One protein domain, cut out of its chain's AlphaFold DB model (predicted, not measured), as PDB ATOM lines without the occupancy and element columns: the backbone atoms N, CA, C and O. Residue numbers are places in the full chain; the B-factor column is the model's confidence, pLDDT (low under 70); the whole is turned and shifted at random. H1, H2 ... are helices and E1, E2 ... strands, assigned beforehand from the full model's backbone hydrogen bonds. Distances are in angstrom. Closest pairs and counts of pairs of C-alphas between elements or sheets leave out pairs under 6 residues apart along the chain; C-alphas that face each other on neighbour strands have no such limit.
ATOM      1  N   LYS A   3       6.432 -50.466 -27.362       42.97
ATOM      2  CA  LYS A   3       6.319 -51.378 -26.241       42.97
ATOM      3  C   LYS A   3       7.677 -51.964 -25.852       42.97
ATOM      4  O   LYS A   3       7.999 -51.941 -24.683       42.97
ATOM      5  N   GLU A   4       8.510 -52.374 -26.808       49.28
ATOM      6  CA  GLU A   4       9.842 -52.922 -26.496       49.28
ATOM      7  C   GLU A   4      10.774 -51.891 -25.845       49.28
ATOM      8  O   GLU A   4      11.598 -52.266 -25.019       49.28
ATOM      9  N   VAL A   5      10.640 -50.597 -26.156       51.06
ATOM     10  CA  VAL A   5      11.459 -49.550 -25.521       51.06
ATOM     11  C   VAL A   5      10.969 -49.225 -24.125       51.06
ATOM     12  O   VAL A   5      11.778 -49.153 -23.209       51.06
ATOM     13  N   TYR A   6       9.659 -49.104 -23.929       53.75
ATOM     14  CA  TYR A   6       9.098 -48.888 -22.595       53.75
ATOM     15  C   TYR A   6       9.274 -50.119 -21.686       53.75
ATOM     16  O   TYR A   6       9.552 -49.965 -20.495       53.75
ATOM     17  N   ASP A   7       9.236 -51.329 -22.251       56.59
ATOM     18  CA  ASP A   7       9.595 -52.574 -21.563       56.59
ATOM     19  C   ASP A   7      11.105 -52.602 -21.229       56.59
ATOM     20  O   ASP A   7      11.496 -53.132 -20.192       56.59
ATOM     21  N   THR A   8      11.961 -51.974 -22.052       58.00
ATOM     22  CA  THR A   8      13.407 -51.829 -21.780       58.00
ATOM     23  C   THR A   8      13.696 -50.756 -20.728       58.00
ATOM     24  O   THR A   8      14.564 -50.966 -19.884       58.00
ATOM     25  N   ILE A   9      12.961 -49.639 -20.711       57.38
ATOM     26  CA  ILE A   9      13.024 -48.635 -19.633       57.38
ATOM     27  C   ILE A   9      12.596 -49.271 -18.300       57.38
ATOM     28  O   ILE A   9      13.158 -48.963 -17.256       57.38
ATOM     29  N   SER A  10      11.677 -50.238 -18.355       57.03
ATOM     30  CA  SER A  10      11.250 -51.060 -17.215       57.03
ATOM     31  C   SER A  10      12.146 -52.287 -16.969       57.03
ATOM     32  O   SER A  10      11.771 -53.182 -16.211       57.03
ATOM     33  N   SER A  11      13.304 -52.387 -17.632       67.81
ATOM     34  CA  SER A  11      14.201 -53.536 -17.479       67.81
ATOM     35  C   SER A  11      14.924 -53.523 -16.134       67.81
ATOM     36  O   SER A  11      15.154 -52.471 -15.532       67.81
ATOM     37  N   ASN A  12      15.377 -54.708 -15.709       74.81
ATOM     38  CA  ASN A  12      16.171 -54.873 -14.490       74.81
ATOM     39  C   ASN A  12      17.384 -53.931 -14.442       74.81
ATOM     40  O   ASN A  12      17.762 -53.499 -13.364       74.81
ATOM     41  N   TYR A  13      17.960 -53.552 -15.587       76.88
ATOM     42  CA  TYR A  13      19.126 -52.669 -15.617       76.88
ATOM     43  C   TYR A  13      18.837 -51.258 -15.095       76.88
ATOM     44  O   TYR A  13      19.675 -50.699 -14.389       76.88
ATOM     45  N   LEU A  14      17.683 -50.671 -15.434       78.88
ATOM     46  CA  LEU A  14      17.314 -49.348 -14.918       78.88
ATOM     47  C   LEU A  14      16.781 -49.429 -13.488       78.88
ATOM     48  O   LEU A  14      17.042 -48.525 -12.692       78.88
ATOM     49  N   GLN A  15      16.098 -50.527 -13.146       83.06
ATOM     50  CA  GLN A  15      15.666 -50.785 -11.774       83.06
ATOM     51  C   GLN A  15      16.866 -50.934 -10.827       83.06
ATOM     52  O   GLN A  15      16.866 -50.350  -9.753       83.06
ATOM     53  N   GLU A  16      17.929 -51.627 -11.239       86.31
ATOM     54  CA  GLU A  16      19.165 -51.757 -10.455       86.31
ATOM     55  C   GLU A  16      19.822 -50.398 -10.170       86.31
ATOM     56  O   GLU A  16      20.323 -50.175  -9.067       86.31
ATOM     57  N   ALA A  17      19.816 -49.483 -11.145       87.06
ATOM     58  CA  ALA A  17      20.333 -48.129 -10.957       87.06
ATOM     59  C   ALA A  17      19.481 -47.333  -9.959       87.06
ATOM     60  O   ALA A  17      20.028 -46.655  -9.088       87.06
ATOM     61  N   TYR A  18      18.153 -47.466 -10.049       88.44
ATOM     62  CA  TYR A  18      17.218 -46.853  -9.107       88.44
ATOM     63  C   TYR A  18      17.432 -47.384  -7.687       88.44
ATOM     64  O   TYR A  18      17.636 -46.609  -6.750       88.44
ATOM     65  N   ASP A  19      17.441 -48.707  -7.529       89.12
ATOM     66  CA  ASP A  19      17.611 -49.373  -6.243       89.12
ATOM     67  C   ASP A  19      18.953 -48.982  -5.608       89.12
ATOM     68  O   ASP A  19      19.025 -48.720  -4.408       89.12
ATOM     69  N   ALA A  20      20.025 -48.890  -6.402       88.44
ATOM     70  CA  ALA A  20      21.328 -48.423  -5.933       88.44
ATOM     71  C   ALA A  20      21.296 -46.957  -5.466       88.44
ATOM     72  O   ALA A  20      21.826 -46.654  -4.393       88.44
ATOM     73  N   ALA A  21      20.638 -46.065  -6.215       87.31
ATOM     74  CA  ALA A  21      20.480 -44.660  -5.842       87.31
ATOM     75  C   ALA A  21      19.723 -44.516  -4.510       87.31
ATOM     76  O   ALA A  21      20.222 -43.870  -3.583       87.31
ATOM     77  N   ILE A  22      18.586 -45.201  -4.362       89.69
ATOM     78  CA  ILE A  22      17.798 -45.210  -3.120       89.69
ATOM     79  C   ILE A  22      18.605 -45.781  -1.948       89.69
ATOM     80  O   ILE A  22      18.643 -45.178  -0.875       89.69
ATOM     81  N   ASN A  23      19.314 -46.896  -2.145       89.12
ATOM     82  CA  ASN A  23      20.137 -47.517  -1.101       89.12
ATOM     83  C   ASN A  23      21.325 -46.643  -0.667       89.12
ATOM     84  O   ASN A  23      21.845 -46.809   0.438       89.12
ATOM     85  N   SER A  24      21.749 -45.699  -1.509       84.75
ATOM     86  CA  SER A  24      22.780 -44.716  -1.174       84.75
ATOM     87  C   SER A  24      22.248 -43.486  -0.419       84.75
ATOM     88  O   SER A  24      23.026 -42.587  -0.099       84.75
ATOM     89  N   ASN A  25      20.949 -43.456  -0.081       78.06
ATOM     90  CA  ASN A  25      20.232 -42.317   0.511       78.06
ATOM     91  C   ASN A  25      20.309 -41.027  -0.334       78.06
ATOM     92  O   ASN A  25      20.229 -39.925   0.212       78.06
ATOM     93  N   SER A  26      20.471 -41.145  -1.654       81.62
ATOM     94  CA  SER A  26      20.377 -40.017  -2.586       81.62
ATOM     95  C   SER A  26      19.000 -39.970  -3.239       81.62
ATOM     96  O   SER A  26      18.433 -41.022  -3.535       81.62
ATOM     97  N   THR A  27      18.488 -38.773  -3.531       89.25
ATOM     98  CA  THR A  27      17.318 -38.624  -4.408       89.25
ATOM     99  C   THR A  27      17.702 -39.053  -5.829       89.25
ATOM    100  O   THR A  27      18.628 -38.454  -6.383       89.25
ATOM    101  N   PRO A  28      17.042 -40.068  -6.423       93.62
ATOM    102  CA  PRO A  28      17.377 -40.528  -7.764       93.62
ATOM    103  C   PRO A  28      17.098 -39.450  -8.808       93.62
ATOM    104  O   PRO A  28      16.000 -38.884  -8.844       93.62
ATOM    105  N   LYS A  29      18.076 -39.207  -9.680       95.69
ATOM    106  CA  LYS A  29      18.018 -38.159 -10.699       95.69
ATOM    107  C   LYS A  29      18.084 -38.739 -12.108       95.69
ATOM    108  O   LYS A  29      18.980 -39.528 -12.413       95.69
ATOM    109  N   ALA A  30      17.180 -38.307 -12.985       96.81
ATOM    110  CA  ALA A  30      17.130 -38.746 -14.378       96.81
ATOM    111  C   ALA A  30      17.288 -37.593 -15.380       96.81
ATOM    112  O   ALA A  30      16.930 -36.446 -15.107       96.81
ATOM    113  N   LEU A  31      17.831 -37.927 -16.549       97.81
ATOM    114  CA  LEU A  31      17.894 -37.071 -17.729       97.81
ATOM    115  C   LEU A  31      17.109 -37.734 -18.864       97.81
ATOM    116  O   LEU A  31      17.445 -38.844 -19.281       97.81
ATOM    117  N   ASP A  32      16.092 -37.051 -19.370       95.81
ATOM    118  CA  ASP A  32      15.258 -37.515 -20.477       95.81
ATOM    119  C   ASP A  32      15.547 -36.686 -21.731       95.81
ATOM    120  O   ASP A  32      15.170 -35.520 -21.817       95.81
ATOM    121  N   VAL A  33      16.271 -37.259 -22.690       95.56
ATOM    122  CA  VAL A  33      16.766 -36.568 -23.884       95.56
ATOM    123  C   VAL A  33      15.841 -36.865 -25.065       95.56
ATOM    124  O   VAL A  33      15.666 -38.019 -25.456       95.56
ATOM    125  N   GLY A  34      15.238 -35.825 -25.645       92.69
ATOM    126  CA  GLY A  34      14.168 -35.953 -26.642       92.69
ATOM    127  C   GLY A  34      12.797 -36.205 -26.006       92.69
ATOM    128  O   GLY A  34      12.064 -37.088 -26.446       92.69
ATOM    129  N   ALA A  35      12.480 -35.481 -24.933       89.44
ATOM    130  CA  ALA A  35      11.296 -35.701 -24.108       89.44
ATOM    131  C   ALA A  35       9.969 -35.510 -24.868       89.44
ATOM    132  O   ALA A  35       8.953 -36.111 -24.507       89.44
ATOM    133  N   GLY A  36       9.947 -34.696 -25.928       88.94
ATOM    134  CA  GLY A  36       8.796 -34.475 -26.797       88.94
ATOM    135  C   GLY A  36       7.518 -34.142 -26.027       88.94
ATOM    136  O   GLY A  36       7.410 -33.109 -25.375       88.94
ATOM    137  N   ALA A  37       6.526 -35.030 -26.118       85.62
ATOM    138  CA  ALA A  37       5.237 -34.895 -25.433       85.62
ATOM    139  C   ALA A  37       5.239 -35.399 -23.970       85.62
ATOM    140  O   ALA A  37       4.174 -35.503 -23.371       85.62
ATOM    141  N   GLY A  38       6.399 -35.754 -23.407       84.88
ATOM    142  CA  GLY A  38       6.565 -36.165 -22.008       84.88
ATOM    143  C   GLY A  38       6.305 -37.647 -21.711       84.88
ATOM    144  O   GLY A  38       6.211 -38.023 -20.546       84.88
ATOM    145  N   VAL A  39       6.195 -38.513 -22.726       84.44
ATOM    146  CA  VAL A  39       5.836 -39.934 -22.524       84.44
ATOM    147  C   VAL A  39       6.933 -40.707 -21.782       84.44
ATOM    148  O   VAL A  39       6.653 -41.399 -20.806       84.44
ATOM    149  N   SER A  40       8.190 -40.585 -22.213       84.44
ATOM    150  CA  SER A  40       9.348 -41.168 -21.520       84.44
ATOM    151  C   SER A  40       9.534 -40.566 -20.128       84.44
ATOM    152  O   SER A  40       9.799 -41.297 -19.173       84.44
ATOM    153  N   THR A  41       9.301 -39.258 -19.990       89.31
ATOM    154  CA  THR A  41       9.356 -38.545 -18.711       89.31
ATOM    155  C   THR A  41       8.347 -39.113 -17.714       89.31
ATOM    156  O   THR A  41       8.693 -39.373 -16.563       89.31
ATOM    157  N   GLU A  42       7.106 -39.362 -18.145       85.31
ATOM    158  CA  GLU A  42       6.073 -39.964 -17.300       85.31
ATOM    159  C   GLU A  42       6.470 -41.373 -16.841       85.31
ATOM    160  O   GLU A  42       6.275 -41.727 -15.676       85.31
ATOM    161  N   VAL A  43       7.057 -42.178 -17.732       82.94
ATOM    162  CA  VAL A  43       7.545 -43.519 -17.379       82.94
ATOM    163  C   VAL A  43       8.651 -43.433 -16.326       82.94
ATOM    164  O   VAL A  43       8.562 -44.124 -15.312       82.94
ATOM    165  N   LEU A  44       9.643 -42.555 -16.507       87.69
ATOM    166  CA  LEU A  44      10.702 -42.318 -15.516       87.69
ATOM    167  C   LEU A  44      10.128 -41.870 -14.164       87.69
ATOM    168  O   LEU A  44      10.533 -42.380 -13.119       87.69
ATOM    169  N   TYR A  45       9.129 -40.984 -14.178       88.38
ATOM    170  CA  TYR A  45       8.472 -40.517 -12.961       88.38
ATOM    171  C   TYR A  45       7.753 -41.649 -12.220       88.38
ATOM    172  O   TYR A  45       7.866 -41.774 -11.000       88.38
ATOM    173  N   ARG A  46       7.051 -42.522 -12.950       83.62
ATOM    174  CA  ARG A  46       6.372 -43.704 -12.388       83.62
ATOM    175  C   ARG A  46       7.347 -44.757 -11.855       83.62
ATOM    176  O   ARG A  46       6.966 -45.511 -10.964       83.62
ATOM    177  N   LEU A  47       8.581 -44.791 -12.360       84.31
ATOM    178  CA  LEU A  47       9.671 -45.609 -11.812       84.31
ATOM    179  C   LEU A  47      10.274 -45.027 -10.520       84.31
ATOM    180  O   LEU A  47      11.072 -45.697  -9.875       84.31
ATOM    181  N   GLY A  48       9.883 -43.811 -10.122       90.25
ATOM    182  CA  GLY A  48      10.309 -43.171  -8.876       90.25
ATOM    183  C   GLY A  48      11.391 -42.103  -9.043       90.25
ATOM    184  O   GLY A  48      11.859 -41.558  -8.041       90.25
ATOM    185  N   TYR A  49      11.793 -41.777 -10.275       92.81
ATOM    186  CA  TYR A  49      12.661 -40.628 -10.538       92.81
ATOM    187  C   TYR A  49      11.828 -39.350 -10.460       92.81
ATOM    188  O   TYR A  49      11.123 -38.999 -11.397       92.81
ATOM    189  N   HIS A  50      11.880 -38.656  -9.327       94.25
ATOM    190  CA  HIS A  50      11.120 -37.416  -9.132       94.25
ATOM    191  C   HIS A  50      11.952 -36.153  -9.376       94.25
ATOM    192  O   HIS A  50      11.385 -35.072  -9.461       94.25
ATOM    193  N   GLU A  51      13.269 -36.284  -9.554       96.25
ATOM    194  CA  GLU A  51      14.125 -35.225 -10.088       96.25
ATOM    195  C   GLU A  51      14.491 -35.552 -11.537       96.25
ATOM    196  O   GLU A  51      15.388 -36.360 -11.795       96.25
ATOM    197  N   ILE A  52      13.780 -34.946 -12.493       96.56
ATOM    198  CA  ILE A  52      13.980 -35.203 -13.924       96.56
ATOM    199  C   ILE A  52      14.312 -33.901 -14.642       96.56
ATOM    200  O   ILE A  52      13.527 -32.953 -14.621       96.56
ATOM    201  N   ASP A  53      15.446 -33.887 -15.334       97.69
ATOM    202  CA  ASP A  53      15.735 -32.878 -16.347       97.69
ATOM    203  C   ASP A  53      15.280 -33.453 -17.708       97.69
ATOM    204  O   ASP A  53      15.793 -34.476 -18.160       97.69
ATOM    205  N   ALA A  54      14.272 -32.847 -18.336       96.19
ATOM    206  CA  ALA A  54      13.678 -33.273 -19.605       96.19
ATOM    207  C   ALA A  54      14.064 -32.290 -20.717       96.19
ATOM    208  O   ALA A  54      13.805 -31.093 -20.605       96.19
ATOM    209  N   LEU A  55      14.706 -32.778 -21.775       95.81
ATOM    210  CA  LEU A  55      15.257 -31.966 -22.856       95.81
ATOM    211  C   LEU A  55      14.524 -32.250 -24.156       95.81
ATOM    212  O   LEU A  55      14.378 -33.409 -24.539       95.81
ATOM    213  N   ASP A  56      14.156 -31.208 -24.884       92.38
ATOM    214  CA  ASP A  56      13.789 -31.344 -26.287       92.38
ATOM    215  C   ASP A  56      14.225 -30.104 -27.066       92.38
ATOM    216  O   ASP A  56      14.195 -28.987 -26.553       92.38
ATOM    217  N   TRP A  57      14.624 -30.287 -28.322       88.12
ATOM    218  CA  TRP A  57      15.020 -29.178 -29.187       88.12
ATOM    219  C   TRP A  57      13.836 -28.245 -29.504       88.12
ATOM    220  O   TRP A  57      14.067 -27.086 -29.860       88.12
ATOM    221  N   SER A  58      12.596 -28.742 -29.377       87.75
ATOM    222  CA  SER A  58      11.350 -27.994 -29.553       87.75
ATOM    223  C   SER A  58      10.417 -28.142 -28.348       87.75
ATOM    224  O   SER A  58      10.062 -29.244 -27.934       87.75
ATOM    225  N   GLY A  59       9.930 -27.014 -27.827       89.25
ATOM    226  CA  GLY A  59       8.962 -26.975 -26.727       89.25
ATOM    227  C   GLY A  59       7.507 -27.189 -27.150       89.25
ATOM    228  O   GLY A  59       6.629 -27.245 -26.288       89.25
ATOM    229  N   GLU A  60       7.213 -27.301 -28.451       89.06
ATOM    230  CA  GLU A  60       5.834 -27.307 -28.963       89.06
ATOM    231  C   GLU A  60       5.019 -28.508 -28.466       89.06
ATOM    232  O   GLU A  60       3.893 -28.347 -27.991       89.06
ATOM    233  N   ALA A  61       5.582 -29.717 -28.556       82.69
ATOM    234  CA  ALA A  61       4.900 -30.933 -28.119       82.69
ATOM    235  C   ALA A  61       4.698 -30.940 -26.598       82.69
ATOM    236  O   ALA A  61       3.599 -31.237 -26.127       82.69
ATOM    237  N   TRP A  62       5.728 -30.553 -25.845       88.62
ATOM    238  CA  TRP A  62       5.654 -30.441 -24.392       88.62
ATOM    239  C   TRP A  62       4.566 -29.456 -23.963       88.62
ATOM    240  O   TRP A  62       3.686 -29.792 -23.174       88.62
ATOM    241  N   THR A  63       4.574 -28.253 -24.540       90.12
ATOM    242  CA  THR A  63       3.582 -27.211 -24.246       90.12
ATOM    243  C   THR A  63       2.172 -27.728 -24.504       90.12
ATOM    244  O   THR A  63       1.324 -27.669 -23.618       90.12
ATOM    245  N   ARG A  64       1.940 -28.329 -25.675       82.19
ATOM    246  CA  ARG A  64       0.618 -28.810 -26.071       82.19
ATOM    247  C   ARG A  64       0.077 -29.928 -25.180       82.19
ATOM    248  O   ARG A  64      -1.108 -29.908 -24.869       82.19
ATOM    249  N   TYR A  65       0.898 -30.921 -24.840       81.75
ATOM    250  CA  TYR A  65       0.425 -32.161 -24.208       81.75
ATOM    251  C   TYR A  65       0.671 -32.229 -22.697       81.75
ATOM    252  O   TYR A  65      -0.033 -32.959 -22.005       81.75
ATOM    253  N   VAL A  66       1.638 -31.474 -22.172       83.50
ATOM    254  CA  VAL A  66       1.995 -31.485 -20.743       83.50
ATOM    255  C   VAL A  66       1.485 -30.238 -20.021       83.50
ATOM    256  O   VAL A  66       1.079 -30.336 -18.866       83.50
ATOM    257  N   VAL A  67       1.498 -29.070 -20.676       86.75
ATOM    258  CA  VAL A  67       1.162 -27.783 -20.035       86.75
ATOM    259  C   VAL A  67      -0.266 -27.328 -20.342       86.75
ATOM    260  O   VAL A  67      -0.986 -26.924 -19.433       86.75
ATOM    261  N   GLU A  68      -0.669 -27.349 -21.614       83.38
ATOM    262  CA  GLU A  68      -1.947 -26.787 -22.074       83.38
ATOM    263  C   GLU A  68      -3.090 -27.806 -22.129       83.38
ATOM    264  O   GLU A  68      -4.260 -27.410 -22.107       83.38
ATOM    265  N   ASP A  69      -2.782 -29.104 -22.214       74.50
ATOM    266  CA  ASP A  69      -3.806 -30.145 -22.188       74.50
ATOM    267  C   ASP A  69      -4.544 -30.093 -20.834       74.50
ATOM    268  O   ASP A  69      -3.895 -30.131 -19.789       74.50
ATOM    269  N   PRO A  70      -5.889 -30.028 -20.800       82.56
ATOM    270  CA  PRO A  70      -6.641 -30.029 -19.545       82.56
ATOM    271  C   PRO A  70      -6.373 -31.246 -18.647       82.56
ATOM    272  O   PRO A  70      -6.623 -31.174 -17.445       82.56
ATOM    273  N   MET A  71      -5.929 -32.364 -19.229       79.00
ATOM    274  CA  MET A  71      -5.499 -33.585 -18.540       79.00
ATOM    275  C   MET A  71      -3.968 -33.685 -18.410       79.00
ATOM    276  O   MET A  71      -3.477 -34.626 -17.786       79.00
ATOM    277  N   GLY A  72      -3.222 -32.751 -19.001       74.88
ATOM    278  CA  GLY A  72      -1.772 -32.645 -18.906       74.88
ATOM    279  C   GLY A  72      -1.330 -32.182 -17.522       74.88
ATOM    280  O   GLY A  72      -2.025 -31.434 -16.830       74.88
ATOM    281  N   TYR A  73      -0.169 -32.665 -17.089       82.31
ATOM    282  CA  TYR A  73       0.405 -32.295 -15.805       82.31
ATOM    283  C   TYR A  73       1.924 -32.460 -15.819       82.31
ATOM    284  O   TYR A  73       2.434 -33.543 -16.101       82.31
ATOM    285  N   CYS A  74       2.640 -31.395 -15.456       88.38
ATOM    286  CA  CYS A  74       4.064 -31.456 -15.144       88.38
ATOM    287  C   CYS A  74       4.236 -31.545 -13.617       88.38
ATOM    288  O   CYS A  74       3.943 -30.561 -12.928       88.38
ATOM    289  N   PRO A  75       4.672 -32.690 -13.063       87.94
ATOM    290  CA  PRO A  75       4.876 -32.819 -11.627       87.94
ATOM    291  C   PRO A  75       6.028 -31.953 -11.111       87.94
ATOM    292  O   PRO A  75       6.985 -31.652 -11.823       87.94
ATOM    293  N   GLU A  76       5.960 -31.605  -9.823       91.12
ATOM    294  CA  GLU A  76       7.089 -30.991  -9.122       91.12
ATOM    295  C   GLU A  76       8.340 -31.878  -9.231       91.12
ATOM    296  O   GLU A  76       8.254 -33.106  -9.159       91.12
ATOM    297  N   GLY A  77       9.497 -31.239  -9.432       92.12
ATOM    298  CA  GLY A  77      10.784 -31.911  -9.624       92.12
ATOM    299  C   GLY A  77      11.101 -32.297 -11.076       92.12
ATOM    300  O   GLY A  77      12.258 -32.589 -11.382       92.12
ATOM    301  N   VAL A  78      10.132 -32.192 -11.994       95.69
ATOM    302  CA  VAL A  78      10.369 -32.291 -13.442       95.69
ATOM    303  C   VAL A  78      10.626 -30.902 -14.024       95.69
ATOM    304  O   VAL A  78       9.829 -29.976 -13.860       95.69
ATOM    305  N   ARG A  79      11.756 -30.742 -14.718       96.81
ATOM    306  CA  ARG A  79      12.167 -29.493 -15.368       96.81
ATOM    307  C   ARG A  79      12.330 -29.714 -16.861       96.81
ATOM    308  O   ARG A  79      13.169 -30.507 -17.270       96.81
ATOM    309  N   PHE A  80      11.561 -28.979 -17.656       95.75
ATOM    310  CA  PHE A  80      11.696 -28.994 -19.107       95.75
ATOM    311  C   PHE A  80      12.668 -27.919 -19.592       95.75
ATOM    312  O   PHE A  80      12.602 -26.767 -19.154       95.75
ATOM    313  N   TYR A  81      13.529 -28.291 -20.534       96.06
ATOM    314  CA  TYR A  81      14.465 -27.407 -21.207       96.06
ATOM    315  C   TYR A  81      14.269 -27.511 -22.720       96.06
ATOM    316  O   TYR A  81      14.505 -28.563 -23.312       96.06
ATOM    317  N   GLU A  82      13.902 -26.394 -23.352       94.88
ATOM    318  CA  GLU A  82      13.887 -26.276 -24.814       94.88
ATOM    319  C   GLU A  82      15.322 -26.076 -25.342       94.88
ATOM    320  O   GLU A  82      15.761 -24.966 -25.662       94.88
ATOM    321  N   LEU A  83      16.099 -27.158 -25.332       92.31
ATOM    322  CA  LEU A  83      17.516 -27.227 -25.677       92.31
ATOM    323  C   LEU A  83      17.809 -28.567 -26.364       92.31
ATOM    324  O   LEU A  83      17.253 -29.595 -25.991       92.31
ATOM    325  N   ASP A  84      18.725 -28.561 -27.334       90.00
ATOM    326  CA  ASP A  84      19.330 -29.816 -27.792       90.00
ATOM    327  C   ASP A  84      20.356 -30.339 -26.777       90.00
ATOM    328  O   ASP A  84      20.790 -29.638 -25.855       90.00
ATOM    329  N   ASP A  85      20.711 -31.606 -26.951       91.75
ATOM    330  CA  ASP A  85      21.590 -32.367 -26.077       91.75
ATOM    331  C   ASP A  85      23.006 -31.765 -26.012       91.75
ATOM    332  O   ASP A  85      23.584 -31.669 -24.926       91.75
ATOM    333  N   GLU A  86      23.548 -31.283 -27.133       92.12
ATOM    334  CA  GLU A  86      24.878 -30.661 -27.189       92.12
ATOM    335  C   GLU A  86      24.934 -29.331 -26.429       92.12
ATOM    336  O   GLU A  86      25.801 -29.144 -25.570       92.12
ATOM    337  N   ARG A  87      23.974 -28.426 -26.665       92.50
ATOM    338  CA  ARG A  87      23.873 -27.162 -25.916       92.50
ATOM    339  C   ARG A  87      23.650 -27.405 -24.429       92.50
ATOM    340  O   ARG A  87      24.172 -26.648 -23.610       92.50
ATOM    341  N   TYR A  88      22.886 -28.433 -24.070       94.12
ATOM    342  CA  TYR A  88      22.703 -28.810 -22.675       94.12
ATOM    343  C   TYR A  88      24.017 -29.276 -22.033       94.12
ATOM    344  O   TYR A  88      24.380 -28.797 -20.956       94.12
ATOM    345  N   LEU A  89      24.765 -30.157 -22.706       93.81
ATOM    346  CA  LEU A  89      26.059 -30.642 -22.224       93.81
ATOM    347  C   LEU A  89      27.067 -29.494 -22.055       93.81
ATOM    348  O   LEU A  89      27.778 -29.439 -21.050       93.81
ATOM    349  N   ASP A  90      27.093 -28.536 -22.979       92.56
ATOM    350  CA  ASP A  90      27.957 -27.358 -22.876       92.56
ATOM    351  C   ASP A  90      27.573 -26.441 -21.707       92.56
ATOM    352  O   ASP A  90      28.452 -25.965 -20.983       92.56
ATOM    353  N   GLN A  91      26.276 -26.237 -21.454       91.06
ATOM    354  CA  GLN A  91      25.818 -25.510 -20.263       91.06
ATOM    355  C   GLN A  91      26.214 -26.236 -18.973       91.06
ATOM    356  O   GLN A  91      26.699 -25.595 -18.037       91.06
ATOM    357  N   TRP A  92      26.075 -27.563 -18.940       90.62
ATOM    358  CA  TRP A  92      26.465 -28.391 -17.798       90.62
ATOM    359  C   TRP A  92      27.972 -28.295 -17.512       90.62
ATOM    360  O   TRP A  92      28.401 -28.084 -16.373       90.62
ATOM    361  N   ARG A  93      28.805 -28.349 -18.558       90.31
ATOM    362  CA  ARG A  93      30.260 -28.136 -18.459       90.31
ATOM    363  C   ARG A  93      30.602 -26.726 -17.984       90.31
ATOM    364  O   ARG A  93      31.484 -26.553 -17.139       90.31
ATOM    365  N   LYS A 109      28.081 -28.504  -7.213       58.50
ATOM    366  CA  LYS A 109      28.431 -29.236  -8.437       58.50
ATOM    367  C   LYS A 109      27.149 -29.849  -8.979       58.50
ATOM    368  O   LYS A 109      26.416 -30.489  -8.223       58.50
ATOM    369  N   GLN A 110      26.882 -29.656 -10.263       70.12
ATOM    370  CA  GLN A 110      25.657 -30.159 -10.859       70.12
ATOM    371  C   GLN A 110      25.646 -31.685 -10.707       70.12
ATOM    372  O   GLN A 110      26.566 -32.364 -11.169       70.12
ATOM    373  N   GLN A 111      24.653 -32.206  -9.981       82.00
ATOM    374  CA  GLN A 111      24.591 -33.621  -9.627       82.00
ATOM    375  C   GLN A 111      24.527 -34.482 -10.893       82.00
ATOM    376  O   GLN A 111      23.798 -34.162 -11.839       82.00
ATOM    377  N   LEU A 112      25.319 -35.555 -10.888       93.75
ATOM    378  CA  LEU A 112      25.317 -36.581 -11.925       93.75
ATOM    379  C   LEU A 112      23.971 -37.318 -11.949       93.75
ATOM    380  O   LEU A 112      23.261 -37.363 -10.947       93.75
ATOM    381  N   PHE A 113      23.641 -37.906 -13.090       96.19
ATOM    382  CA  PHE A 113      22.390 -38.620 -13.306       96.19
ATOM    383  C   PHE A 113      22.550 -40.109 -13.025       96.19
ATOM    384  O   PHE A 113      23.537 -40.727 -13.427       96.19
ATOM    385  N   ASP A 114      21.565 -40.705 -12.371       95.88
ATOM    386  CA  ASP A 114      21.513 -42.152 -12.175       95.88
ATOM    387  C   ASP A 114      20.996 -42.841 -13.443       95.88
ATOM    388  O   ASP A 114      21.464 -43.924 -13.787       95.88
ATOM    389  N   ILE A 115      20.108 -42.172 -14.188       95.94
ATOM    390  CA  ILE A 115      19.605 -42.624 -15.487       95.94
ATOM    391  C   ILE A 115      19.684 -41.518 -16.534       95.94
ATOM    392  O   ILE A 115      19.312 -40.375 -16.278       95.94
ATOM    393  N   ILE A 116      20.097 -41.888 -17.745       97.19
ATOM    394  CA  ILE A 116      19.928 -41.077 -18.954       97.19
ATOM    395  C   ILE A 116      19.159 -41.909 -19.983       97.19
ATOM    396  O   ILE A 116      19.542 -43.048 -20.257       97.19
ATOM    397  N   VAL A 117      18.103 -41.354 -20.571       93.31
ATOM    398  CA  VAL A 117      17.348 -41.989 -21.662       93.31
ATOM    399  C   VAL A 117      17.411 -41.102 -22.896       93.31
ATOM    400  O   VAL A 117      17.074 -39.928 -22.822       93.31
ATOM    401  N   PHE A 118      17.826 -41.662 -24.032       92.50
ATOM    402  CA  PHE A 118      17.683 -41.023 -25.339       92.50
ATOM    403  C   PHE A 118      16.446 -41.559 -26.060       92.50
ATOM    404  O   PHE A 118      16.311 -42.763 -26.274       92.50
ATOM    405  N   ASN A 119      15.593 -40.646 -26.516       86.56
ATOM    406  CA  ASN A 119      14.425 -40.916 -27.359       86.56
ATOM    407  C   ASN A 119      14.692 -40.535 -28.826       86.56
ATOM    408  O   ASN A 119      13.789 -40.189 -29.588       86.56
ATOM    409  N   PHE A 120      15.954 -40.574 -29.230       81.94
ATOM    410  CA  PHE A 120      16.399 -40.482 -30.612       81.94
ATOM    411  C   PHE A 120      17.648 -41.317 -30.804       81.94
ATOM    412  O   PHE A 120      18.384 -41.594 -29.855       81.94
ATOM    413  N   ALA A 121      17.839 -41.787 -32.033       83.44
ATOM    414  CA  ALA A 121      19.034 -42.542 -32.354       83.44
ATOM    415  C   ALA A 121      20.266 -41.645 -32.193       83.44
ATOM    416  O   ALA A 121      20.204 -40.461 -32.494       83.44
ATOM    417  N   VAL A 122      21.388 -42.188 -31.741       87.56
ATOM    418  CA  VAL A 122      22.661 -41.461 -31.677       87.56
ATOM    419  C   VAL A 122      23.804 -42.357 -32.129       87.56
ATOM    420  O   VAL A 122      23.708 -43.586 -32.129       87.56
ATOM    421  N   ASN A 123      24.919 -41.747 -32.517       89.31
ATOM    422  CA  ASN A 123      26.159 -42.490 -32.718       89.31
ATOM    423  C   ASN A 123      26.715 -42.955 -31.363       89.31
ATOM    424  O   ASN A 123      26.609 -42.246 -30.359       89.31
ATOM    425  N   GLU A 124      27.370 -44.118 -31.347       92.88
ATOM    426  CA  GLU A 124      27.926 -44.720 -30.127       92.88
ATOM    427  C   GLU A 124      28.846 -43.751 -29.369       92.88
ATOM    428  O   GLU A 124      28.747 -43.617 -28.152       92.88
ATOM    429  N   ALA A 125      29.692 -43.009 -30.090       94.00
ATOM    430  CA  ALA A 125      30.616 -42.049 -29.491       94.00
ATOM    431  C   ALA A 125      29.904 -40.950 -28.679       94.00
ATOM    432  O   ALA A 125      30.382 -40.584 -27.605       94.00
ATOM    433  N   LYS A 126      28.748 -40.460 -29.152       94.50
ATOM    434  CA  LYS A 126      27.942 -39.454 -28.443       94.50
ATOM    435  C   LYS A 126      27.329 -40.054 -27.174       94.50
ATOM    436  O   LYS A 126      27.471 -39.479 -26.099       94.50
ATOM    437  N   ALA A 127      26.741 -41.247 -27.265       95.19
ATOM    438  CA  ALA A 127      26.205 -41.941 -26.091       95.19
ATOM    439  C   ALA A 127      27.290 -42.206 -25.030       95.19
ATOM    440  O   ALA A 127      27.093 -41.912 -23.851       95.19
ATOM    441  N   GLN A 128      28.471 -42.675 -25.443       97.12
ATOM    442  CA  GLN A 128      29.606 -42.881 -24.538       97.12
ATOM    443  C   GLN A 128      30.084 -41.579 -23.890       97.12
ATOM    444  O   GLN A 128      30.489 -41.589 -22.728       97.12
ATOM    445  N   GLN A 129      30.053 -40.461 -24.617       97.31
ATOM    446  CA  GLN A 129      30.400 -39.152 -24.072       97.31
ATOM    447  C   GLN A 129      29.426 -38.732 -22.965       97.31
ATOM    448  O   GLN A 129      29.861 -38.393 -21.866       97.31
ATOM    449  N   PHE A 130      28.118 -38.834 -23.216       97.44
ATOM    450  CA  PHE A 130      27.090 -38.553 -22.209       97.44
ATOM    451  C   PHE A 130      27.235 -39.458 -20.988       97.44
ATOM    452  O   PHE A 130      27.224 -38.973 -19.857       97.44
ATOM    453  N   ALA A 131      27.455 -40.756 -21.199       97.12
ATOM    454  CA  ALA A 131      27.683 -41.704 -20.118       97.12
ATOM    455  C   ALA A 131      28.890 -41.305 -19.243       97.12
ATOM    456  O   ALA A 131      28.795 -41.217 -18.016       97.12
ATOM    457  N   LYS A 132      30.022 -40.979 -19.872       96.44
ATOM    458  CA  LYS A 132      31.264 -40.617 -19.175       96.44
ATOM    459  C   LYS A 132      31.206 -39.276 -18.469       96.44
ATOM    460  O   LYS A 132      31.851 -39.121 -17.434       96.44
ATOM    461  N   GLU A 133      30.447 -38.315 -18.970       95.50
ATOM    462  CA  GLU A 133      30.414 -36.975 -18.380       95.50
ATOM    463  C   GLU A 133      29.284 -36.817 -17.366       95.50
ATOM    464  O   GLU A 133      29.511 -36.266 -16.291       95.50
ATOM    465  N   LEU A 134      28.105 -37.364 -17.659       96.19
ATOM    466  CA  LEU A 134      26.879 -37.029 -16.940       96.19
ATOM    467  C   LEU A 134      26.386 -38.128 -15.995       96.19
ATOM    468  O   LEU A 134      25.667 -37.804 -15.052       96.19
ATOM    469  N   LEU A 135      26.767 -39.400 -16.182       96.31
ATOM    470  CA  LEU A 135      26.301 -40.464 -15.286       96.31
ATOM    471  C   LEU A 135      27.022 -40.483 -13.945       96.31
ATOM    472  O   LEU A 135      28.235 -40.257 -13.860       96.31
ATOM    473  N   ASN A 136      26.263 -40.870 -12.924       94.62
ATOM    474  CA  ASN A 136      26.740 -41.330 -11.633       94.62
ATOM    475  C   ASN A 136      27.758 -42.464 -11.839       94.62
ATOM    476  O   ASN A 136      27.504 -43.411 -12.585       94.62
ATOM    477  N   LYS A 137      28.928 -42.362 -11.196       93.31
ATOM    478  CA  LYS A 137      30.077 -43.250 -11.454       93.31
ATOM    479  C   LYS A 137      29.979 -44.605 -10.769       93.31
ATOM    480  O   LYS A 137      30.765 -45.496 -11.068       93.31
ATOM    481  N   GLN A 138      29.057 -44.752  -9.830       91.50
ATOM    482  CA  GLN A 138      28.892 -45.967  -9.051       91.50
ATOM    483  C   GLN A 138      27.857 -46.891  -9.692       91.50
ATOM    484  O   GLN A 138      28.078 -48.098  -9.788       91.50
ATOM    485  N   HIS A 139      26.736 -46.332 -10.150       92.12
ATOM    486  CA  HIS A 139      25.587 -47.127 -10.591       92.12
ATOM    487  C   HIS A 139      24.820 -46.543 -11.779       92.12
ATOM    488  O   HIS A 139      23.809 -47.122 -12.169       92.12
ATOM    489  N   GLY A 140      25.291 -45.452 -12.388       94.88
ATOM    490  CA  GLY A 140      24.577 -44.801 -13.481       94.88
ATOM    491  C   GLY A 140      24.371 -45.710 -14.698       94.88
ATOM    492  O   GLY A 140      25.228 -46.548 -15.015       94.88
ATOM    493  N   ARG A 141      23.238 -45.548 -15.390       95.56
ATOM    494  CA  ARG A 141      22.944 -46.232 -16.660       95.56
ATOM    495  C   ARG A 141      22.438 -45.260 -17.712       95.56
ATOM    496  O   ARG A 141      21.608 -44.402 -17.434       95.56
ATOM    497  N   LEU A 142      22.893 -45.450 -18.943       96.06
ATOM    498  CA  LEU A 142      22.364 -44.758 -20.111       96.06
ATOM    499  C   LEU A 142      21.678 -45.768 -21.020       96.06
ATOM    500  O   LEU A 142      22.294 -46.764 -21.386       96.06
ATOM    501  N   LEU A 143      20.428 -45.502 -21.393       92.88
ATOM    502  CA  LEU A 143      19.694 -46.233 -22.420       92.88
ATOM    503  C   LEU A 143      19.576 -45.354 -23.663       92.88
ATOM    504  O   LEU A 143      19.039 -44.249 -23.594       92.88
ATOM    505  N   ALA A 144      20.039 -45.853 -24.804       91.19
ATOM    506  CA  ALA A 144      19.907 -45.144 -26.070       91.19
ATOM    507  C   ALA A 144      19.709 -46.103 -27.252       91.19
ATOM    508  O   ALA A 144      20.288 -47.195 -27.269       91.19
ATOM    509  N   PRO A 145      18.936 -45.708 -28.275       87.31
ATOM    510  CA  PRO A 145      19.051 -46.287 -29.602       87.31
ATOM    511  C   PRO A 145      20.384 -45.854 -30.231       87.31
ATOM    512  O   PRO A 145      20.638 -44.670 -30.431       87.31
ATOM    513  N   ILE A 146      21.239 -46.817 -30.568       88.38
ATOM    514  CA  ILE A 146      22.562 -46.585 -31.153       88.38
ATOM    515  C   ILE A 146      22.559 -46.979 -32.625       88.38
ATOM    516  O   ILE A 146      22.191 -48.109 -32.957       88.38
ATOM    517  N   ASN A 147      22.993 -46.076 -33.506       85.06
ATOM    518  CA  ASN A 147      23.151 -46.363 -34.933       85.06
ATOM    519  C   ASN A 147      24.152 -47.515 -35.146       85.06
ATOM    520  O   ASN A 147      25.260 -47.491 -34.616       85.06
ATOM    521  N   THR A 148      23.801 -48.520 -35.959       81.25
ATOM    522  CA  THR A 148      24.697 -49.673 -36.224       81.25
ATOM    523  C   THR A 148      25.894 -49.328 -37.112       81.25
ATOM    524  O   THR A 148      26.826 -50.114 -37.247       81.25
ATOM    525  N   SER A 149      25.836 -48.174 -37.767       77.50
ATOM    526  CA  SER A 149      26.938 -47.539 -38.482       77.50
ATOM    527  C   SER A 149      26.828 -46.045 -38.226       77.50
ATOM    528  O   SER A 149      25.712 -45.532 -38.154       77.50
ATOM    529  N   ASN A 150      27.959 -45.349 -38.126       73.00
ATOM    530  CA  ASN A 150      27.951 -43.896 -37.974       73.00
ATOM    531  C   ASN A 150      27.076 -43.261 -39.057       73.00
ATOM    532  O   ASN A 150      27.180 -43.631 -40.230       73.00
ATOM    533  N   ASP A 151      26.203 -42.348 -38.631       63.38
ATOM    534  CA  ASP A 151      25.331 -41.546 -39.496       63.38
ATOM    535  C   ASP A 151      24.341 -42.382 -40.335       63.38
ATOM    536  O   ASP A 151      23.822 -41.938 -41.370       63.38
ATOM    537  N   TYR A 152      24.088 -43.621 -39.896       66.94
ATOM    538  CA  TYR A 152      23.155 -44.550 -40.520       66.94
ATOM    539  C   TYR A 152      21.874 -44.692 -39.697       66.94
ATOM    540  O   TYR A 152      21.687 -45.618 -38.908       66.94
ATOM    541  N   TRP A 153      20.950 -43.776 -39.963       65.44
ATOM    542  CA  TRP A 153      19.673 -43.602 -39.266       65.44
ATOM    543  C   TRP A 153      18.616 -44.678 -39.559       65.44
ATOM    544  O   TRP A 153      17.499 -44.605 -39.052       65.44
ATOM    545  N   LEU A 154      18.935 -45.686 -40.374       63.09
ATOM    546  CA  LEU A 154      17.982 -46.720 -40.805       63.09
ATOM    547  C   LEU A 154      18.092 -48.022 -40.007       63.09
ATOM    548  O   LEU A 154      17.295 -48.941 -40.218       63.09
ATOM    549  N   LYS A 155      19.096 -48.139 -39.137       73.06
ATOM    550  CA  LYS A 155      19.309 -49.350 -38.357       73.06
ATOM    551  C   LYS A 155      19.961 -49.015 -37.027       73.06
ATOM    552  O   LYS A 155      21.067 -48.474 -36.984       73.06
ATOM    553  N   GLN A 156      19.266 -49.375 -35.954       77.38
ATOM    554  CA  GLN A 156      19.719 -49.147 -34.593       77.38
ATOM    555  C   GLN A 156      19.740 -50.439 -33.782       77.38
ATOM    556  O   GLN A 156      19.074 -51.425 -34.102       77.38
ATOM    557  N   THR A 157      20.483 -50.391 -32.685       83.69
ATOM    558  CA  THR A 157      20.400 -51.340 -31.572       83.69
ATOM    559  C   THR A 157      20.134 -50.545 -30.304       83.69
ATOM    560  O   THR A 157      20.788 -49.530 -30.081       83.69
ATOM    561  N   TYR A 158      19.169 -50.955 -29.480       83.88
ATOM    562  CA  TYR A 158      19.044 -50.359 -28.146       83.88
ATOM    563  C   TYR A 158      20.181 -50.866 -27.293       83.88
ATOM    564  O   TYR A 158      20.373 -52.076 -27.217       83.88
ATOM    565  N   GLN A 159      20.903 -49.959 -26.652       89.75
ATOM    566  CA  GLN A 159      22.016 -50.306 -25.789       89.75
ATOM    567  C   GLN A 159      21.832 -49.671 -24.420       89.75
ATOM    568  O   GLN A 159      21.421 -48.515 -24.313       89.75
ATOM    569  N   VAL A 160      22.169 -50.440 -23.386       91.31
ATOM    570  CA  VAL A 160      22.378 -49.930 -22.032       91.31
ATOM    571  C   VAL A 160      23.878 -49.843 -21.789       91.31
ATOM    572  O   VAL A 160      24.579 -50.844 -21.952       91.31
ATOM    573  N   MET A 161      24.364 -48.674 -21.383       95.06
ATOM    574  CA  MET A 161      25.769 -48.410 -21.068       95.06
ATOM    575  C   MET A 161      25.945 -48.022 -19.597       95.06
ATOM    576  O   MET A 161      25.056 -47.408 -19.004       95.06
ATOM    577  N   ASP A 162      27.093 -48.365 -19.012       95.44
ATOM    578  CA  ASP A 162      27.539 -47.821 -17.721       95.44
ATOM    579  C   ASP A 162      28.277 -46.478 -17.878       95.44
ATOM    580  O   ASP A 162      28.460 -45.971 -18.985       95.44
ATOM    581  N   SER A 163      28.731 -45.898 -16.763       96.06
ATOM    582  CA  SER A 163      29.446 -44.617 -16.737       96.06
ATOM    583  C   SER A 163      30.823 -44.622 -17.406       96.06
ATOM    584  O   SER A 163      31.374 -43.546 -17.629       96.06
ATOM    585  N   ASP A 164      31.389 -45.787 -17.729       96.62
ATOM    586  CA  ASP A 164      32.627 -45.898 -18.510       96.62
ATOM    587  C   ASP A 164      32.335 -45.991 -20.019       96.62
ATOM    588  O   ASP A 164      33.255 -46.025 -20.844       96.62
ATOM    589  N   GLY A 165      31.053 -45.990 -20.402       94.38
ATOM    590  CA  GLY A 165      30.587 -46.179 -21.773       94.38
ATOM    591  C   GLY A 165      30.628 -47.639 -22.222       94.38
ATOM    592  O   GLY A 165      30.577 -47.907 -23.421       94.38
ATOM    593  N   LYS A 166      30.750 -48.595 -21.293       95.06
ATOM    594  CA  LYS A 166      30.724 -50.020 -21.616       95.06
ATOM    595  C   LYS A 166      29.278 -50.477 -21.764       95.06
ATOM    596  O   LYS A 166      28.451 -50.264 -20.881       95.06
ATOM    597  N   VAL A 167      28.996 -51.174 -22.862       92.56
ATOM    598  CA  VAL A 167      27.687 -51.787 -23.113       92.56
ATOM    599  C   VAL A 167      27.457 -52.942 -22.133       92.56
ATOM    600  O   VAL A 167      28.210 -53.917 -22.108       92.56
ATOM    601  N   LEU A 168      26.408 -52.828 -21.322       90.19
ATOM    602  CA  LEU A 168      25.942 -53.851 -20.381       90.19
ATOM    603  C   LEU A 168      24.884 -54.764 -21.002       90.19
ATOM    604  O   LEU A 168      24.774 -55.933 -20.633       90.19
ATOM    605  N   TRP A 169      24.107 -54.222 -21.939       87.69
ATOM    606  CA  TRP A 169      23.051 -54.933 -22.645       87.69
ATOM    607  C   TRP A 169      22.803 -54.315 -24.017       87.69
ATOM    608  O   TRP A 169      22.968 -53.108 -24.194       87.69
ATOM    609  N   SER A 170      22.380 -55.142 -24.972       85.38
ATOM    610  CA  SER A 170      21.954 -54.698 -26.294       85.38
ATOM    611  C   SER A 170      20.797 -55.555 -26.814       85.38
ATOM    612  O   SER A 170      20.817 -56.780 -26.662       85.38
ATOM    613  N   ALA A 171      19.804 -54.923 -27.437       78.00
ATOM    614  CA  ALA A 171      18.778 -55.613 -28.215       78.00
ATOM    615  C   ALA A 171      19.299 -55.978 -29.615       78.00
ATOM    616  O   ALA A 171      20.125 -55.273 -30.194       78.00
ATOM    617  N   VAL A 172      18.753 -57.050 -30.197       64.81
ATOM    618  CA  VAL A 172      18.979 -57.381 -31.615       64.81
ATOM    619  C   VAL A 172      18.409 -56.266 -32.502       64.81
ATOM    620  O   VAL A 172      17.419 -55.638 -32.128       64.81
ATOM    621  N   ASP A 173      19.036 -56.036 -33.661       62.41
ATOM    622  CA  ASP A 173      18.705 -54.997 -34.647       62.41
ATOM    623  C   ASP A 173      17.203 -54.663 -34.729       62.41
ATOM    624  O   ASP A 173      16.397 -55.461 -35.220       62.41
ATOM    625  N   VAL A 174      16.827 -53.447 -34.329       55.75
ATOM    626  CA  VAL A 174      15.491 -52.914 -34.620       55.75
ATOM    627  C   VAL A 174      15.515 -52.348 -36.035       55.75
ATOM    628  O   VAL A 174      16.175 -51.349 -36.317       55.75
ATOM    629  N   GLY A 175      14.828 -53.022 -36.961       45.16
ATOM    630  CA  GLY A 175      14.745 -52.587 -38.356       45.16
ATOM    631  C   GLY A 175      14.026 -51.241 -38.520       45.16
ATOM    632  O   GLY A 175      13.123 -50.928 -37.745       45.16
ATOM    633  N   ALA A 176      14.382 -50.507 -39.583       42.78
ATOM    634  CA  ALA A 176      13.921 -49.163 -39.979       42.78
ATOM    635  C   ALA A 176      12.421 -48.839 -39.789       42.78
ATOM    636  O   ALA A 176      12.052 -47.678 -39.663       42.78
ATOM    637  N   TRP A 177      11.547 -49.850 -39.775       39.44
ATOM    638  CA  TRP A 177      10.088 -49.709 -39.659       39.44
ATOM    639  C   TRP A 177       9.549 -49.845 -38.225       39.44
ATOM    640  O   TRP A 177       8.365 -49.632 -37.986       39.44
ATOM    641  N   SER A 178      10.405 -50.217 -37.270       39.62
ATOM    642  CA  SER A 178      10.096 -50.275 -35.831       39.62
ATOM    643  C   SER A 178      10.601 -49.050 -35.063       39.62
ATOM    644  O   SER A 178      10.429 -48.990 -33.842       39.62
ATOM    645  N   VAL A 179      11.224 -48.106 -35.772       42.78
ATOM    646  CA  VAL A 179      11.825 -46.878 -35.245       42.78
ATOM    647  C   VAL A 179      10.714 -45.852 -35.033       42.78
ATOM    648  O   VAL A 179      10.077 -45.410 -35.985       42.78
ATOM    649  N   GLN A 180      10.448 -45.507 -33.775       47.66
ATOM    650  CA  GLN A 180       9.503 -44.448 -33.390       47.66
ATOM    651  C   GLN A 180      10.202 -43.243 -32.767       47.66
ATOM    652  O   GLN A 180       9.611 -42.509 -31.984       47.66
ATOM    653  N   PHE A 181      11.468 -43.047 -33.109       49.94
ATOM    654  CA  PHE A 181      12.283 -42.010 -32.512       49.94
ATOM    655  C   PHE A 181      12.719 -41.007 -33.570       49.94
ATOM    656  O   PHE A 181      12.949 -41.370 -34.728       49.94
ATOM    657  N   GLN A 182      12.771 -39.737 -33.171       49.03
ATOM    658  CA  GLN A 182      13.260 -38.654 -34.019       49.03
ATOM    659  C   GLN A 182      14.748 -38.916 -34.352       49.03
ATOM    660  O   GLN A 182      15.410 -39.650 -33.621       49.03
ATOM    661  N   PRO A 183      15.290 -38.431 -35.480       47.06
ATOM    662  CA  PRO A 183      16.735 -38.434 -35.703       47.06
ATOM    663  C   PRO A 183      17.418 -37.393 -34.800       47.06
ATOM    664  O   PRO A 183      16.794 -36.398 -34.431       47.06
ATOM    665  N   ASP A 184      18.695 -37.599 -34.476       50.81
ATOM    666  CA  ASP A 184      19.527 -36.567 -33.847       50.81
ATOM    667  C   ASP A 184      19.647 -35.367 -34.798       50.81
ATOM    668  O   ASP A 184      20.098 -35.500 -35.938       50.81
TER     669      ASP A 184
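What this domain is: This is residues 3 to 93 and 109 to 184 of the 205 residues of the protein "Hypothetical protein" of Skeletonema marinoi (UniProt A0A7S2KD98). A twisted sheet of seven strands forms the core of three layers, with H1, H2 and H3 on one face and H6 on the other. H4 and H5 only graze the sheet, and a tail with no named element, residues 171 to 184, follows E7. The printed part has 167 residues, with six named helices and seven named strands in the order H1 H2 E1 H3 E2 H4 E3 H5 E4 H6 E5 E6 E7, a mixed class of helices and strands. The mixed sheet has the order E3 E2 E1 E4 E5 E6 E7, parallel from E3 to E5 and antiparallel from E5 to E7. The whole is compact, with a radius of gyration of the C-alphas of 14.9 A and spans of 40 by 36 by 31 A.

How they stand to each other: The sheet runs from edge strand E3, residues 78 to 82, through E2, residues 51 to 56, E1, residues 29 to 33, E4, residues 115 to 118, E5, residues 141 to 147, and E6, residues 155 to 161, to edge strand E7, residues 167 to 170. Within hydrogen-bond range are N 54 and O 79, 2.8 A, N 32 and O 53, 2.9 A, N 33 and O 117, 2.8 A, and N 143 and O 116, 2.8 A. E5, E6 and E7 form a meander, each strand the antiparallel neighbour of the one before, in two hairpins, with N 146 and O 157 at 2.8 A and N 168 and O 160 at 2.8 A. H3, residues 39 to 46, lies over E2 and E1 at a height over the sheet of 9.2 A; its closest C-alphas to E1 are those of Thr 41 and Asp 32, 6.2 A. On the same face, H1, residues 3 to 9, lies over E5 and touches H3 at a steep tilt of 49 degrees, the C-alphas of Tyr 6 and Val 43 being closest at 7.6 A. H2, residues 12 to 23, is on that face too, only just over none of the strands, with 2 C-alphas falling on E5 and 2 on E6. On the opposite face H6, residues 124 to 134, runs along E5, at 15 degrees on the local plane; the C-alphas of Glu 124 and Ile 146 are closest, 5.8 A. H5, residues 85 to 93, is close to H6 but not clearly touching, the C-alphas of Leu 89 and Phe 130 being closest at 8.0 A; H4, residues 60 to 67, grazes the sheet with residues 60 to 63. E1 H3 E2, E2 H4 E3 and E4 H6 E5 are strand-helix-strand units, two parallel neighbour strands with a helix between, with right-handed crossovers. In the six helices every O i to N i+4 pair is within hydrogen-bond range.

Where its parts are: H1 begins at C-alpha 3, (6.319, -51.378, -26.241), and E7 ends at C-alpha 170, (21.954, -54.698, -26.294). From first to last C-alpha, E6 measures 18.5 A, E5 18.3 A, E2 16.7 A, H2 15.8 A and H6 15.3 A.

The domain as a whole: The C-alphas of Pro 70 and Lys 166 are the two farthest apart, 42.4 A. Residues 94 to 108 are not printed, and C-alphas 93 and 109 are 10.2 A apart across the cut. Of the links printed whole, none is long. Mean pLDDT of the printed part is 83.6, and it is under 70 at residues 3 to 11, 109, 151 to 154 and 172 to 184.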